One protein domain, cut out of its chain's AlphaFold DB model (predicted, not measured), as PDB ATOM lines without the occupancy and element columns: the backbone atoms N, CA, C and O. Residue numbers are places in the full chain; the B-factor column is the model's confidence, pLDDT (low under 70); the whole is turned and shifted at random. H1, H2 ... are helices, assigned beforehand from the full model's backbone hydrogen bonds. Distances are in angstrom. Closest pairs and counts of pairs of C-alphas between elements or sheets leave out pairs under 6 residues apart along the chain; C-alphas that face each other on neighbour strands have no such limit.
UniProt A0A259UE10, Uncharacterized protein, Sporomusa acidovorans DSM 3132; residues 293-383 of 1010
ATOM      1  N   GLU A 293     164.260 133.451 117.874       70.94
ATOM      2  CA  GLU A 293     162.904 133.747 118.375       70.94
ATOM      3  C   GLU A 293     162.971 134.633 119.632       70.94
ATOM      4  O   GLU A 293     162.218 135.593 119.754       70.94
ATOM      5  N   ALA A 294     163.957 134.393 120.500       71.25
ATOM      6  CA  ALA A 294     164.199 135.195 121.696       71.25
ATOM      7  C   ALA A 294     164.515 136.670 121.384       71.25
ATOM      8  O   ALA A 294     163.974 137.557 122.046       71.25
ATOM      9  N   ASP A 295     165.335 136.942 120.363       75.31
ATOM     10  CA  ASP A 295     165.690 138.315 119.974       75.31
ATOM     11  C   ASP A 295     164.464 139.095 119.481       75.31
ATOM     12  O   ASP A 295     164.270 140.253 119.844       75.31
ATOM     13  N   MET A 296     163.591 138.449 118.705       78.44
ATOM     14  CA  MET A 296     162.393 139.094 118.155       78.44
ATOM     15  C   MET A 296     161.290 139.300 119.186       78.44
ATOM     16  O   MET A 296     160.595 140.314 119.140       78.44
ATOM     17  N   ILE A 297     161.136 138.366 120.128       78.94
ATOM     18  CA  ILE A 297     160.229 138.541 121.267       78.94
ATOM     19  C   ILE A 297     160.710 139.716 122.127       78.94
ATOM     20  O   ILE A 297     159.907 140.568 122.503       78.94
ATOM     21  N   SER A 298     162.021 139.811 122.380       82.56
ATOM     22  CA  SER A 298     162.607 140.951 123.089       82.56
ATOM     23  C   SER A 298     162.398 142.269 122.338       82.56
ATOM     24  O   SER A 298     162.125 143.289 122.967       82.56
ATOM     25  N   GLU A 299     162.526 142.275 121.010       82.19
ATOM     26  CA  GLU A 299     162.310 143.468 120.186       82.19
ATOM     27  C   GLU A 299     160.843 143.922 120.208       82.19
ATOM     28  O   GLU A 299     160.573 145.110 120.382       82.19
ATOM     29  N   LEU A 300     159.886 142.995 120.097       84.44
ATOM     30  CA  LEU A 300     158.462 143.311 120.208       84.44
ATOM     31  C   LEU A 300     158.118 143.903 121.581       84.44
ATOM     32  O   LEU A 300     157.351 144.866 121.653       84.44
ATOM     33  N   HIS A 301     158.719 143.370 122.649       84.81
ATOM     34  CA  HIS A 301     158.518 143.892 123.998       84.81
ATOM     35  C   HIS A 301     159.030 145.326 124.131       84.81
ATOM     36  O   HIS A 301     158.305 146.215 124.573       84.81
ATOM     37  N   GLN A 302     160.240 145.587 123.628       85.50
ATOM     38  CA  GLN A 302     160.825 146.929 123.613       85.50
ATOM     39  C   GLN A 302     159.992 147.923 122.794       85.50
ATOM     40  O   GLN A 302     159.785 149.052 123.229       85.50
ATOM     41  N   LEU A 303     159.482 147.527 121.624       85.38
ATOM     42  CA  LEU A 303     158.618 148.388 120.808       85.38
ATOM     43  C   LEU A 303     157.304 148.718 121.523       85.38
ATOM     44  O   LEU A 303     156.847 149.862 121.472       85.38
ATOM     45  N   THR A 304     156.717 147.738 122.209       85.88
ATOM     46  CA  THR A 304     155.489 147.928 122.988       85.88
ATOM     47  C   THR A 304     155.722 148.883 124.156       85.88
ATOM     48  O   THR A 304     154.943 149.822 124.339       85.88
ATOM     49  N   GLU A 305     156.820 148.714 124.896       85.44
ATOM     50  CA  GLU A 305     157.219 149.616 125.982       85.44
ATOM     51  C   GLU A 305     157.484 151.042 125.482       85.44
ATOM     52  O   GLU A 305     156.977 151.995 126.073       85.44
ATOM     53  N   VAL A 306     158.204 151.209 124.367       85.38
ATOM     54  CA  VAL A 306     158.492 152.529 123.776       85.38
ATOM     55  C   VAL A 306     157.206 153.245 123.358       85.38
ATOM     56  O   VAL A 306     157.048 154.435 123.639       85.38
ATOM     57  N   LEU A 307     156.263 152.547 122.721       83.25
ATOM     58  CA  LEU A 307     154.977 153.128 122.328       83.25
ATOM     59  C   LEU A 307     154.127 153.536 123.541       83.25
ATOM     60  O   LEU A 307     153.507 154.602 123.525       83.25
ATOM     61  N   ILE A 308     154.095 152.701 124.587       84.00
ATOM     62  CA  ILE A 308     153.371 152.991 125.832       84.00
ATOM     63  C   ILE A 308     154.001 154.189 126.545       84.00
ATOM     64  O   ILE A 308     153.281 155.134 126.856       84.00
ATOM     65  N   GLY A 309     155.326 154.190 126.719       82.69
ATOM     66  CA  GLY A 309     156.064 155.297 127.328       82.69
ATOM     67  C   GLY A 309     155.861 156.605 126.567       82.69
ATOM     68  O   GLY A 309     155.553 157.626 127.169       82.69
ATOM     69  N   THR A 310     155.880 156.558 125.230       80.50
ATOM     70  CA  THR A 310     155.581 157.732 124.394       80.50
ATOM     71  C   THR A 310     154.163 158.257 124.649       80.50
ATOM     72  O   THR A 310     153.965 159.461 124.766       80.50
ATOM     73  N   ALA A 311     153.149 157.393 124.756       79.12
ATOM     74  CA  ALA A 311     151.784 157.834 125.060       79.12
ATOM     75  C   ALA A 311     151.653 158.438 126.474       79.12
ATOM     76  O   ALA A 311     150.904 159.402 126.664       79.12
ATOM     77  N   GLU A 312     152.386 157.890 127.444       81.50
ATOM     78  CA  GLU A 312     152.427 158.361 128.832       81.50
ATOM     79  C   GLU A 312     153.142 159.712 128.969       81.50
ATOM     80  O   GLU A 312     152.629 160.588 129.669       81.50
ATOM     81  N   ASP A 313     154.237 159.932 128.236       78.94
ATOM     82  CA  ASP A 313     154.967 161.209 128.178       78.94
ATOM     83  C   ASP A 313     154.072 162.367 127.691       78.94
ATOM     84  O   ASP A 313     154.242 163.516 128.105       78.94
ATOM     85  N   TYR A 314     153.055 162.068 126.873       71.94
ATOM     86  CA  TYR A 314     152.030 163.024 126.427       71.94
ATOM     87  C   TYR A 314     150.756 163.034 127.296       71.94
ATOM     88  O   TYR A 314     149.753 163.662 126.934       71.94
ATOM     89  N   GLY A 315     150.783 162.378 128.460       69.94
ATOM     90  CA  GLY A 315     149.712 162.394 129.458       69.94
ATOM     91  C   GLY A 315     148.471 161.589 129.066       69.94
ATOM     92  O   GLY A 315     147.371 161.891 129.540       69.94
ATOM     93  N   TRP A 316     148.600 160.600 128.176       77.69
ATOM     94  CA  TRP A 316     147.481 159.763 127.749       77.69
ATOM     95  C   TRP A 316     147.489 158.394 128.431       77.69
ATOM     96  O   TRP A 316     148.516 157.737 128.555       77.69
ATOM     97  N   THR A 317     146.309 157.930 128.846       70.38
ATOM     98  CA  THR A 317     146.147 156.632 129.506       70.38
ATOM     99  C   THR A 317     145.982 155.504 128.486       70.38
ATOM    100  O   THR A 317     145.026 155.466 127.712       70.38
ATOM    101  N   THR A 318     146.898 154.535 128.510       63.88
ATOM    102  CA  THR A 318     146.912 153.372 127.598       63.88
ATOM    103  C   THR A 318     146.091 152.178 128.107       63.88
ATOM    104  O   THR A 318     145.947 151.171 127.408       63.88
ATOM    105  N   GLY A 319     145.515 152.286 129.314       59.31
ATOM    106  CA  GLY A 319     144.721 151.235 129.967       59.31
ATOM    107  C   GLY A 319     143.381 150.911 129.292       59.31
ATOM    108  O   GLY A 319     142.786 149.882 129.594       59.31
ATOM    109  N   LEU A 320     142.914 151.758 128.365       53.03
ATOM    110  CA  LEU A 320     141.673 151.561 127.598       53.03
ATOM    111  C   LEU A 320     141.889 150.896 126.229       53.03
ATOM    112  O   LEU A 320     140.912 150.536 125.572       53.03
ATOM    113  N   CYS A 321     143.138 150.706 125.793       57.72
ATOM    114  CA  CYS A 321     143.447 149.981 124.560       57.72
ATOM    115  C   CYS A 321     143.227 148.486 124.781       57.72
ATOM    116  O   CYS A 321     144.141 147.763 125.181       57.72
ATOM    117  N   LYS A 322     141.988 148.036 124.564       57.59
ATOM    118  CA  LYS A 322     141.655 146.612 124.493       57.59
ATOM    119  C   LYS A 322     142.411 145.995 123.316       57.59
ATOM    120  O   LYS A 322     142.502 146.622 122.261       57.59
ATOM    121  N   SER A 323     142.946 144.786 123.491       55.59
ATOM    122  CA  SER A 323     143.458 144.020 122.356       55.59
ATOM    123  C   SER A 323     142.325 143.855 121.345       55.59
ATOM    124  O   SER A 323     141.214 143.464 121.703       55.59
ATOM    125  N   ALA A 324     142.577 144.241 120.094       49.50
ATOM    126  CA  ALA A 324     141.604 144.048 119.033       49.50
ATOM    127  C   ALA A 324     141.403 142.539 118.861       49.50
ATOM    128  O   ALA A 324     142.339 141.809 118.537       49.50
ATOM    129  N   SER A 325     140.194 142.054 119.126       51.22
ATOM    130  CA  SER A 325     139.823 140.660 118.921       51.22
ATOM    131  C   SER A 325     139.596 140.408 117.430       51.22
ATOM    132  O   SER A 325     138.450 140.296 117.013       51.22
ATOM    133  N   GLN A 326     140.662 140.381 116.621       50.91
ATOM    134  CA  GLN A 326     140.630 139.911 115.228       50.91
ATOM    135  C   GLN A 326     142.046 139.634 114.680       50.91
ATOM    136  O   GLN A 326     142.906 140.507 114.676       50.91
ATOM    137  N   SER A 327     142.251 138.383 114.246       51.75
ATOM    138  CA  SER A 327     143.171 137.895 113.197       51.75
ATOM    139  C   SER A 327     144.542 138.568 112.997       51.75
ATOM    140  O   SER A 327     144.962 138.778 111.857       51.75
ATOM    141  N   VAL A 328     145.285 138.892 114.054       59.34
ATOM    142  CA  VAL A 328     146.702 139.244 113.878       59.34
ATOM    143  C   VAL A 328     147.475 137.952 113.597       59.34
ATOM    144  O   VAL A 328     147.396 137.005 114.374       59.34
ATOM    145  N   VAL A 329     148.154 137.879 112.451       60.81
ATOM    146  CA  VAL A 329     149.115 136.811 112.125       60.81
ATOM    147  C   VAL A 329     150.477 137.247 112.658       60.81
ATOM    148  O   VAL A 329     150.853 138.412 112.488       60.81
ATOM    149  N   ILE A 330     151.223 136.351 113.306       67.75
ATOM    150  CA  ILE A 330     152.522 136.698 113.888       67.75
ATOM    151  C   ILE A 330     153.646 136.019 113.132       67.75
ATOM    152  O   ILE A 330     153.920 134.836 113.281       67.75
ATOM    153  N   SER A 331     154.391 136.838 112.408       70.94
ATOM    154  CA  SER A 331     155.641 136.440 111.782       70.94
ATOM    155  C   SER A 331     156.758 137.414 112.144       70.94
ATOM    156  O   SER A 331     156.518 138.529 112.627       70.94
ATOM    157  N   TYR A 332     158.000 137.015 111.866       74.19
ATOM    158  CA  TYR A 332     159.172 137.891 111.980       74.19
ATOM    159  C   TYR A 332     158.987 139.200 111.180       74.19
ATOM    160  O   TYR A 332     159.409 140.269 111.624       74.19
ATOM    161  N   GLN A 333     158.288 139.144 110.038       72.25
ATOM    162  CA  GLN A 333     157.944 140.316 109.226       72.25
ATOM    163  C   GLN A 333     156.881 141.193 109.901       72.25
ATOM    164  O   GLN A 333     157.048 142.408 109.931       72.25
ATOM    165  N   ASN A 334     155.868 140.576 110.519       77.06
ATOM    166  CA  ASN A 334     154.920 141.172 111.474       77.06
ATOM    167  C   ASN A 334     155.583 142.233 112.370       77.06
ATOM    168  O   ASN A 334     155.233 143.418 112.386       77.06
ATOM    169  N   ILE A 335     156.590 141.754 113.097       78.94
ATOM    170  CA  ILE A 335     157.313 142.495 114.132       78.94
ATOM    171  C   ILE A 335     158.230 143.561 113.513       78.94
ATOM    172  O   ILE A 335     158.271 144.692 113.997       78.94
ATOM    173  N   ARG A 336     158.916 143.268 112.399       77.81
ATOM    174  CA  ARG A 336     159.743 144.269 111.695       77.81
ATOM    175  C   ARG A 336     158.924 145.391 111.052       77.81
ATOM    176  O   ARG A 336     159.346 146.543 111.093       77.81
ATOM    177  N   CYS A 337     157.763 145.088 110.472       81.50
ATOM    178  CA  CYS A 337     156.854 146.105 109.940       81.50
ATOM    179  C   CYS A 337     156.363 147.025 111.059       81.50
ATOM    180  O   CYS A 337     156.398 148.241 110.900       81.50
ATOM    181  N   LEU A 338     156.009 146.455 112.215       83.25
ATOM    182  CA  LEU A 338     155.677 147.235 113.404       83.25
ATOM    183  C   LEU A 338     156.846 148.143 113.823       83.25
ATOM    184  O   LEU A 338     156.627 149.323 114.071       83.25
ATOM    185  N   ARG A 339     158.089 147.640 113.833       83.44
ATOM    186  CA  ARG A 339     159.291 148.446 114.118       83.44
ATOM    187  C   ARG A 339     159.414 149.655 113.186       83.44
ATOM    188  O   ARG A 339     159.719 150.752 113.642       83.44
ATOM    189  N   ASN A 340     159.194 149.458 111.889       82.88
ATOM    190  CA  ASN A 340     159.278 150.532 110.900       82.88
ATOM    191  C   ASN A 340     158.138 151.542 111.062       82.88
ATOM    192  O   ASN A 340     158.407 152.733 111.085       82.88
ATOM    193  N   GLU A 341     156.903 151.081 111.273       83.31
ATOM    194  CA  GLU A 341     155.748 151.947 111.545       83.31
ATOM    195  C   GLU A 341     155.949 152.783 112.824       83.31
ATOM    196  O   GLU A 341     155.622 153.970 112.858       83.31
ATOM    197  N   VAL A 342     156.527 152.178 113.869       82.81
ATOM    198  CA  VAL A 342     156.912 152.856 115.115       82.81
ATOM    199  C   VAL A 342     157.985 153.902 114.836       82.81
ATOM    200  O   VAL A 342     157.844 155.046 115.256       82.81
ATOM    201  N   ASN A 343     159.041 153.538 114.107       81.25
ATOM    202  CA  ASN A 343     160.096 154.473 113.736       81.25
ATOM    203  C   ASN A 343     159.528 155.644 112.926       81.25
ATOM    204  O   ASN A 343     159.757 156.786 113.298       81.25
ATOM    205  N   ASP A 344     158.748 155.399 111.879       79.31
ATOM    206  CA  ASP A 344     158.161 156.458 111.057       79.31
ATOM    207  C   ASP A 344     157.309 157.413 111.903       79.31
ATOM    208  O   ASP A 344     157.418 158.633 111.774       79.31
ATOM    209  N   LEU A 345     156.525 156.880 112.844       78.50
ATOM    210  CA  LEU A 345     155.750 157.699 113.771       78.50
ATOM    211  C   LEU A 345     156.643 158.551 114.689       78.50
ATOM    212  O   LEU A 345     156.345 159.729 114.897       78.50
ATOM    213  N   LEU A 346     157.722 157.978 115.227       72.25
ATOM    214  CA  LEU A 346     158.627 158.642 116.173       72.25
ATOM    215  C   LEU A 346     159.611 159.615 115.499       72.25
ATOM    216  O   LEU A 346     160.046 160.575 116.132       72.25
ATOM    217  N   TRP A 347     159.954 159.387 114.229       69.62
ATOM    218  CA  TRP A 347     160.835 160.244 113.428       69.62
ATOM    219  C   TRP A 347     160.078 161.355 112.684       69.62
ATOM    220  O   TRP A 347     160.703 162.315 112.222       69.62
ATOM    221  N   THR A 348     158.743 161.284 112.583       62.12
ATOM    222  CA  THR A 348     157.934 162.447 112.181       62.12
ATOM    223  C   THR A 348     158.008 163.558 113.235       62.12
ATOM    224  O   THR A 348     158.208 163.299 114.417       62.12
ATOM    225  N   ALA A 349     157.919 164.821 112.790       56.41
ATOM    226  CA  ALA A 349     158.131 166.010 113.625       56.41
ATOM    227  C   ALA A 349     157.387 165.942 114.982       56.41
ATOM    228  O   ALA A 349     156.297 165.373 115.034       56.41
ATOM    229  N   PRO A 350     157.915 166.558 116.063       62.66
ATOM    230  CA  PRO A 350     157.348 166.425 117.402       62.66
ATOM    231  C   PRO A 350     155.836 166.723 117.431       62.66
ATOM    232  O   PRO A 350     155.390 167.647 116.738       62.66
ATOM    233  N   PRO A 351     155.038 166.027 118.258       58.44
ATOM    234  CA  PRO A 351     153.584 166.205 118.356       58.44
ATOM    235  C   PRO A 351     153.133 167.652 118.573       58.44
ATOM    236  O   PRO A 351     152.083 168.055 118.081       58.44
ATOM    237  N   GLU A 352     153.946 168.472 119.239       59.16
ATOM    238  CA  GLU A 352     153.722 169.914 119.428       59.16
ATOM    239  C   GLU A 352     153.768 170.702 118.110       59.16
ATOM    240  O   GLU A 352     153.035 171.674 117.916       59.16
ATOM    241  N   MET A 353     154.616 170.265 117.183       57.12
ATOM    242  CA  MET A 353     154.748 170.805 115.836       57.12
ATOM    243  C   MET A 353     153.610 170.299 114.935       57.12
ATOM    244  O   MET A 353     153.016 171.095 114.210       57.12
ATOM    245  N   LEU A 354     153.235 169.017 115.055       57.16
ATOM    246  CA  LEU A 354     152.098 168.408 114.345       57.16
ATOM    247  C   LEU A 354     150.740 168.967 114.803       57.16
ATOM    248  O   LEU A 354     149.823 169.128 113.997       57.16
ATOM    249  N   ALA A 355     150.605 169.329 116.081       57.62
ATOM    250  CA  ALA A 355     149.417 169.985 116.624       57.62
ATOM    251  C   ALA A 355     149.224 171.397 116.046       57.62
ATOM    252  O   ALA A 355     148.095 171.785 115.750       57.62
ATOM    253  N   ARG A 356     150.315 172.143 115.808       55.38
ATOM    254  CA  ARG A 356     150.266 173.483 115.186       55.38
ATOM    255  C   ARG A 356     149.802 173.469 113.729       55.38
ATOM    256  O   ARG A 356     149.277 174.475 113.266       55.38
ATOM    257  N   ILE A 357     149.966 172.346 113.032       50.16
ATOM    258  CA  ILE A 357     149.502 172.139 111.648       50.16
ATOM    259  C   ILE A 357     148.209 171.306 111.563       50.16
ATOM    260  O   ILE A 357     147.801 170.922 110.473       50.16
ATOM    261  N   GLY A 358     147.548 171.030 112.695       57.19
ATOM    262  CA  GLY A 358     146.253 170.339 112.736       57.19
ATOM    263  C   GLY A 358     146.300 168.812 112.566       57.19
ATOM    264  O   GLY A 358     145.248 168.193 112.456       57.19
ATOM    265  N   LEU A 359     147.484 168.190 112.586       59.94
ATOM    266  CA  LEU A 359     147.676 166.740 112.395       59.94
ATOM    267  C   LEU A 359     147.822 165.945 113.709       59.94
ATOM    268  O   LEU A 359     147.910 164.718 113.688       59.94
ATOM    269  N   GLY A 360     147.807 166.613 114.869       66.06
ATOM    270  CA  GLY A 360     148.006 165.968 116.178       66.06
ATOM    271  C   GLY A 360     146.959 164.901 116.540       66.06
ATOM    272  O   GLY A 360     147.282 163.906 117.187       66.06
ATOM    273  N   THR A 361     145.712 165.045 116.083       71.44
ATOM    274  CA  THR A 361     144.649 164.038 116.268       71.44
ATOM    275  C   THR A 361     144.870 162.785 115.426       71.44
ATOM    276  O   THR A 361     144.557 161.688 115.885       71.44
ATOM    277  N   GLN A 362     145.419 162.927 114.218       72.81
ATOM    278  CA  GLN A 362     145.756 161.797 113.353       72.81
ATOM    279  C   GLN A 362     146.963 161.038 113.908       72.81
ATOM    280  O   GLN A 362     146.899 159.821 114.034       72.81
ATOM    281  N   TRP A 363     147.993 161.757 114.364       78.94
ATOM    282  CA  TRP A 363     149.156 161.168 115.033       78.94
ATOM    283  C   TRP A 363     148.763 160.368 116.287       78.94
ATOM    284  O   TRP A 363     149.153 159.212 116.434       78.94
ATOM    285  N   LYS A 364     147.886 160.928 117.138       79.56
ATOM    286  CA  LYS A 364     147.335 160.235 118.316       79.56
ATOM    287  C   LYS A 364     146.573 158.958 117.941       79.56
ATOM    288  O   LYS A 364     146.748 157.933 118.595       79.56
ATOM    289  N   LYS A 365     145.733 158.996 116.898       81.19
ATOM    290  CA  LYS A 365     145.015 157.805 116.405       81.19
ATOM    291  C   LYS A 365     145.983 156.723 115.921       81.19
ATOM    292  O   LYS A 365     145.803 155.565 116.284       81.19
ATOM    293  N   THR A 366     147.013 157.103 115.166       81.50
ATOM    294  CA  THR A 366     148.044 156.175 114.679       81.50
ATOM    295  C   THR A 366     148.821 155.545 115.836       81.50
ATOM    296  O   THR A 366     148.959 154.327 115.868       81.50
ATOM    297  N   LEU A 367     149.233 156.332 116.840       82.06
ATOM    298  CA  LEU A 367     149.917 155.823 118.036       82.06
ATOM    299  C   LEU A 367     149.085 154.754 118.765       82.06
ATOM    300  O   LEU A 367     149.580 153.669 119.061       82.06
ATOM    301  N   PHE A 368     147.800 155.022 119.012       82.94
ATOM    302  CA  PHE A 368     146.921 154.071 119.699       82.94
ATOM    303  C   PHE A 368     146.600 152.816 118.878       82.94
ATOM    304  O   PHE A 368     146.435 151.736 119.455       82.94
ATOM    305  N   ALA A 369     146.547 152.932 117.549       82.00
ATOM    306  CA  ALA A 369     146.425 151.782 116.659       82.00
ATOM    307  C   ALA A 369     147.671 150.882 116.736       82.00
ATOM    308  O   ALA A 369     147.531 149.669 116.894       82.00
ATOM    309  N   LEU A 370     148.875 151.468 116.724       84.50
ATOM    310  CA  LEU A 370     150.130 150.723 116.872       84.50
ATOM    311  C   LEU A 370     150.255 150.060 118.251       84.50
ATOM    312  O   LEU A 370     150.638 148.897 118.315       84.50
ATOM    313  N   ILE A 371     149.851 150.732 119.338       85.00
ATOM    314  CA  ILE A 371     149.810 150.135 120.691       85.00
ATOM    315  C   ILE A 371     148.872 148.922 120.732       85.00
ATOM    316  O   ILE A 371     149.213 147.887 121.304       85.00
ATOM    317  N   SER A 372     147.690 149.035 120.125       82.25
ATOM    318  CA  SER A 372     146.705 147.945 120.108       82.25
ATOM    319  C   SER A 372     147.197 146.751 119.278       82.25
ATOM    320  O   SER A 372     147.011 145.606 119.689       82.25
ATOM    321  N   LYS A 373     147.884 147.016 118.156       84.56
ATOM    322  CA  LYS A 373     148.534 146.016 117.290       84.56
ATOM    323  C   LYS A 373     149.692 145.309 118.006       84.56
ATOM    324  O   LYS A 373     149.726 144.084 118.021       84.56
ATOM    325  N   ALA A 374     150.579 146.059 118.662       84.19
ATOM    326  CA  ALA A 374     151.719 145.522 119.407       84.19
ATOM    327  C   ALA A 374     151.278 144.627 120.583       84.19
ATOM    328  O   ALA A 374     151.729 143.489 120.696       84.19
ATOM    329  N   LYS A 375     150.299 145.075 121.386       82.50
ATOM    330  CA  LYS A 375     149.727 144.277 122.489       82.50
ATOM    331  C   LYS A 375     149.024 143.004 122.011       82.50
ATOM    332  O   LYS A 375     149.093 141.980 122.685       82.50
ATOM    333  N   ALA A 376     148.333 143.057 120.871       80.00
ATOM    334  CA  ALA A 376     147.717 141.869 120.281       80.00
ATOM    335  C   ALA A 376     148.779 140.848 119.832       80.00
ATOM    336  O   ALA A 376     148.611 139.653 120.069       80.00
ATOM    337  N   MET A 377     149.894 141.325 119.264       80.44
ATOM    338  CA  MET A 377     151.030 140.476 118.897       80.44
ATOM    339  C   MET A 377     151.691 139.826 120.124       80.44
ATOM    340  O   MET A 377     151.939 138.623 120.131       80.44
ATOM    341  N   GLU A 378     151.923 140.580 121.202       78.94
ATOM    342  CA  GLU A 378     152.504 140.026 122.435       78.94
ATOM    343  C   GLU A 378     151.638 138.924 123.063       78.94
ATOM    344  O   GLU A 378     152.160 137.916 123.538       78.94
ATOM    345  N   GLN A 379     150.310 139.083 123.044       76.94
ATOM    346  CA  GLN A 379     149.380 138.112 123.634       76.94
ATOM    347  C   GLN A 379     149.420 136.742 122.933       76.94
ATOM    348  O   GLN A 379     149.322 135.706 123.593       76.94
ATOM    349  N   GLN A 380     149.592 136.722 121.613       71.62
ATOM    350  CA  GLN A 380     149.602 135.503 120.794       71.62
ATOM    351  C   GLN A 380     150.983 134.808 120.737       71.62
ATOM    352  O   GLN A 380     151.039 133.604 120.511       71.62
ATOM    353  N   ILE A 381     152.089 135.518 121.002       71.81
ATOM    354  CA  ILE A 381     153.462 134.958 121.094       71.81
ATOM    355  C   ILE A 381     153.696 134.101 122.353       71.81
ATOM    356  O   ILE A 381     154.718 133.429 122.471       71.81
ATOM    357  N   SER A 382     152.739 134.069 123.283       61.47
ATOM    358  CA  SER A 382     152.830 133.366 124.574       61.47
ATOM    359  C   SER A 382     153.056 131.840 124.494       61.47
ATOM    360  O   SER A 382     153.316 131.214 125.524       61.47
ATOM    361  N   VAL A 383     153.019 131.237 123.298       60.50
ATOM    362  CA  VAL A 383     153.306 129.815 123.049       60.50
ATOM    363  C   VAL A 383     154.670 129.658 122.340       60.50
ATOM    364  O   VAL A 383     154.789 130.057 121.176       60.50
TER     365      VAL A 383
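AT A GLANCE: This is residues 293 to 383 of the 1010 residues of an uncharacterized protein of Sporomusa acidovorans DSM 3132 (UniProt A0A259UE10). Three long helices, H1, H2 and H4, stand side by side as a bundle, their centres making a triangle, and the short helix H3 extends it at one end. H1 and H2 run the same way and H4 runs back between them and the long unnamed link, residues 314 to 331, which passes round the outside of H4. The printed part has 91 residues, with four named helices in the order H1, H2, H3, H4 and no named strand: all helix. It is compact, with a radius of gyration of the C-alphas of 13.4 A, yet elongated, spanning 44 by 24 by 21 A.

HOW THE PARTS SIT: Start at the hub, H4, residues 360 to 380, which touches three helices. H1, residues 293 to 313, touches it closest at the C-alphas of Thr 304 and Ala 374, 5.7 A apart, opposite ways at a shallow tilt of 34 degrees, only just short of steep. H2, residues 332 to 347, touches H4 with residues 338 to 345 alone, opposite ways at a shallow tilt of 24 degrees; the closest C-alphas, of Val 342 and Leu 370, are 7.3 A apart. H1 and H2 touch, the same way at a shallow tilt of 28 degrees, closest at the C-alphas of Leu 300 and Ile 335, 6.2 A. H3, residues 351 to 356, forms a helical hairpin with H4, touching residues 360 to 363 alone; the closest C-alphas, of Leu 354 and Gly 360, are 5.1 A apart. H3 is apart from H1 and H2. In H1, H2, H3 and H4 every O i to N i+4 pair is within hydrogen-bond range.

IN THESE COORDINATES: Find C-alpha 293 at (162.904, 133.747, 118.375); from there H1 runs 30.2 A to C-alpha 313. H2 covers 22.5 A from C-alpha 332, and H3 8.6 A from C-alpha 351. H4 runs 30.9 A to C-alpha 380 at (149.602, 135.503, 120.794).

THE WHOLE: The C-alphas farthest apart, of Arg 356 and Val 383, are 44.5 A apart. The printed part has no cut; H1 to H2 is a long link, the other two tight. Mean pLDDT of the printed part is 72.8, with residues 318 to 330 and 347 to 360 among those under 70.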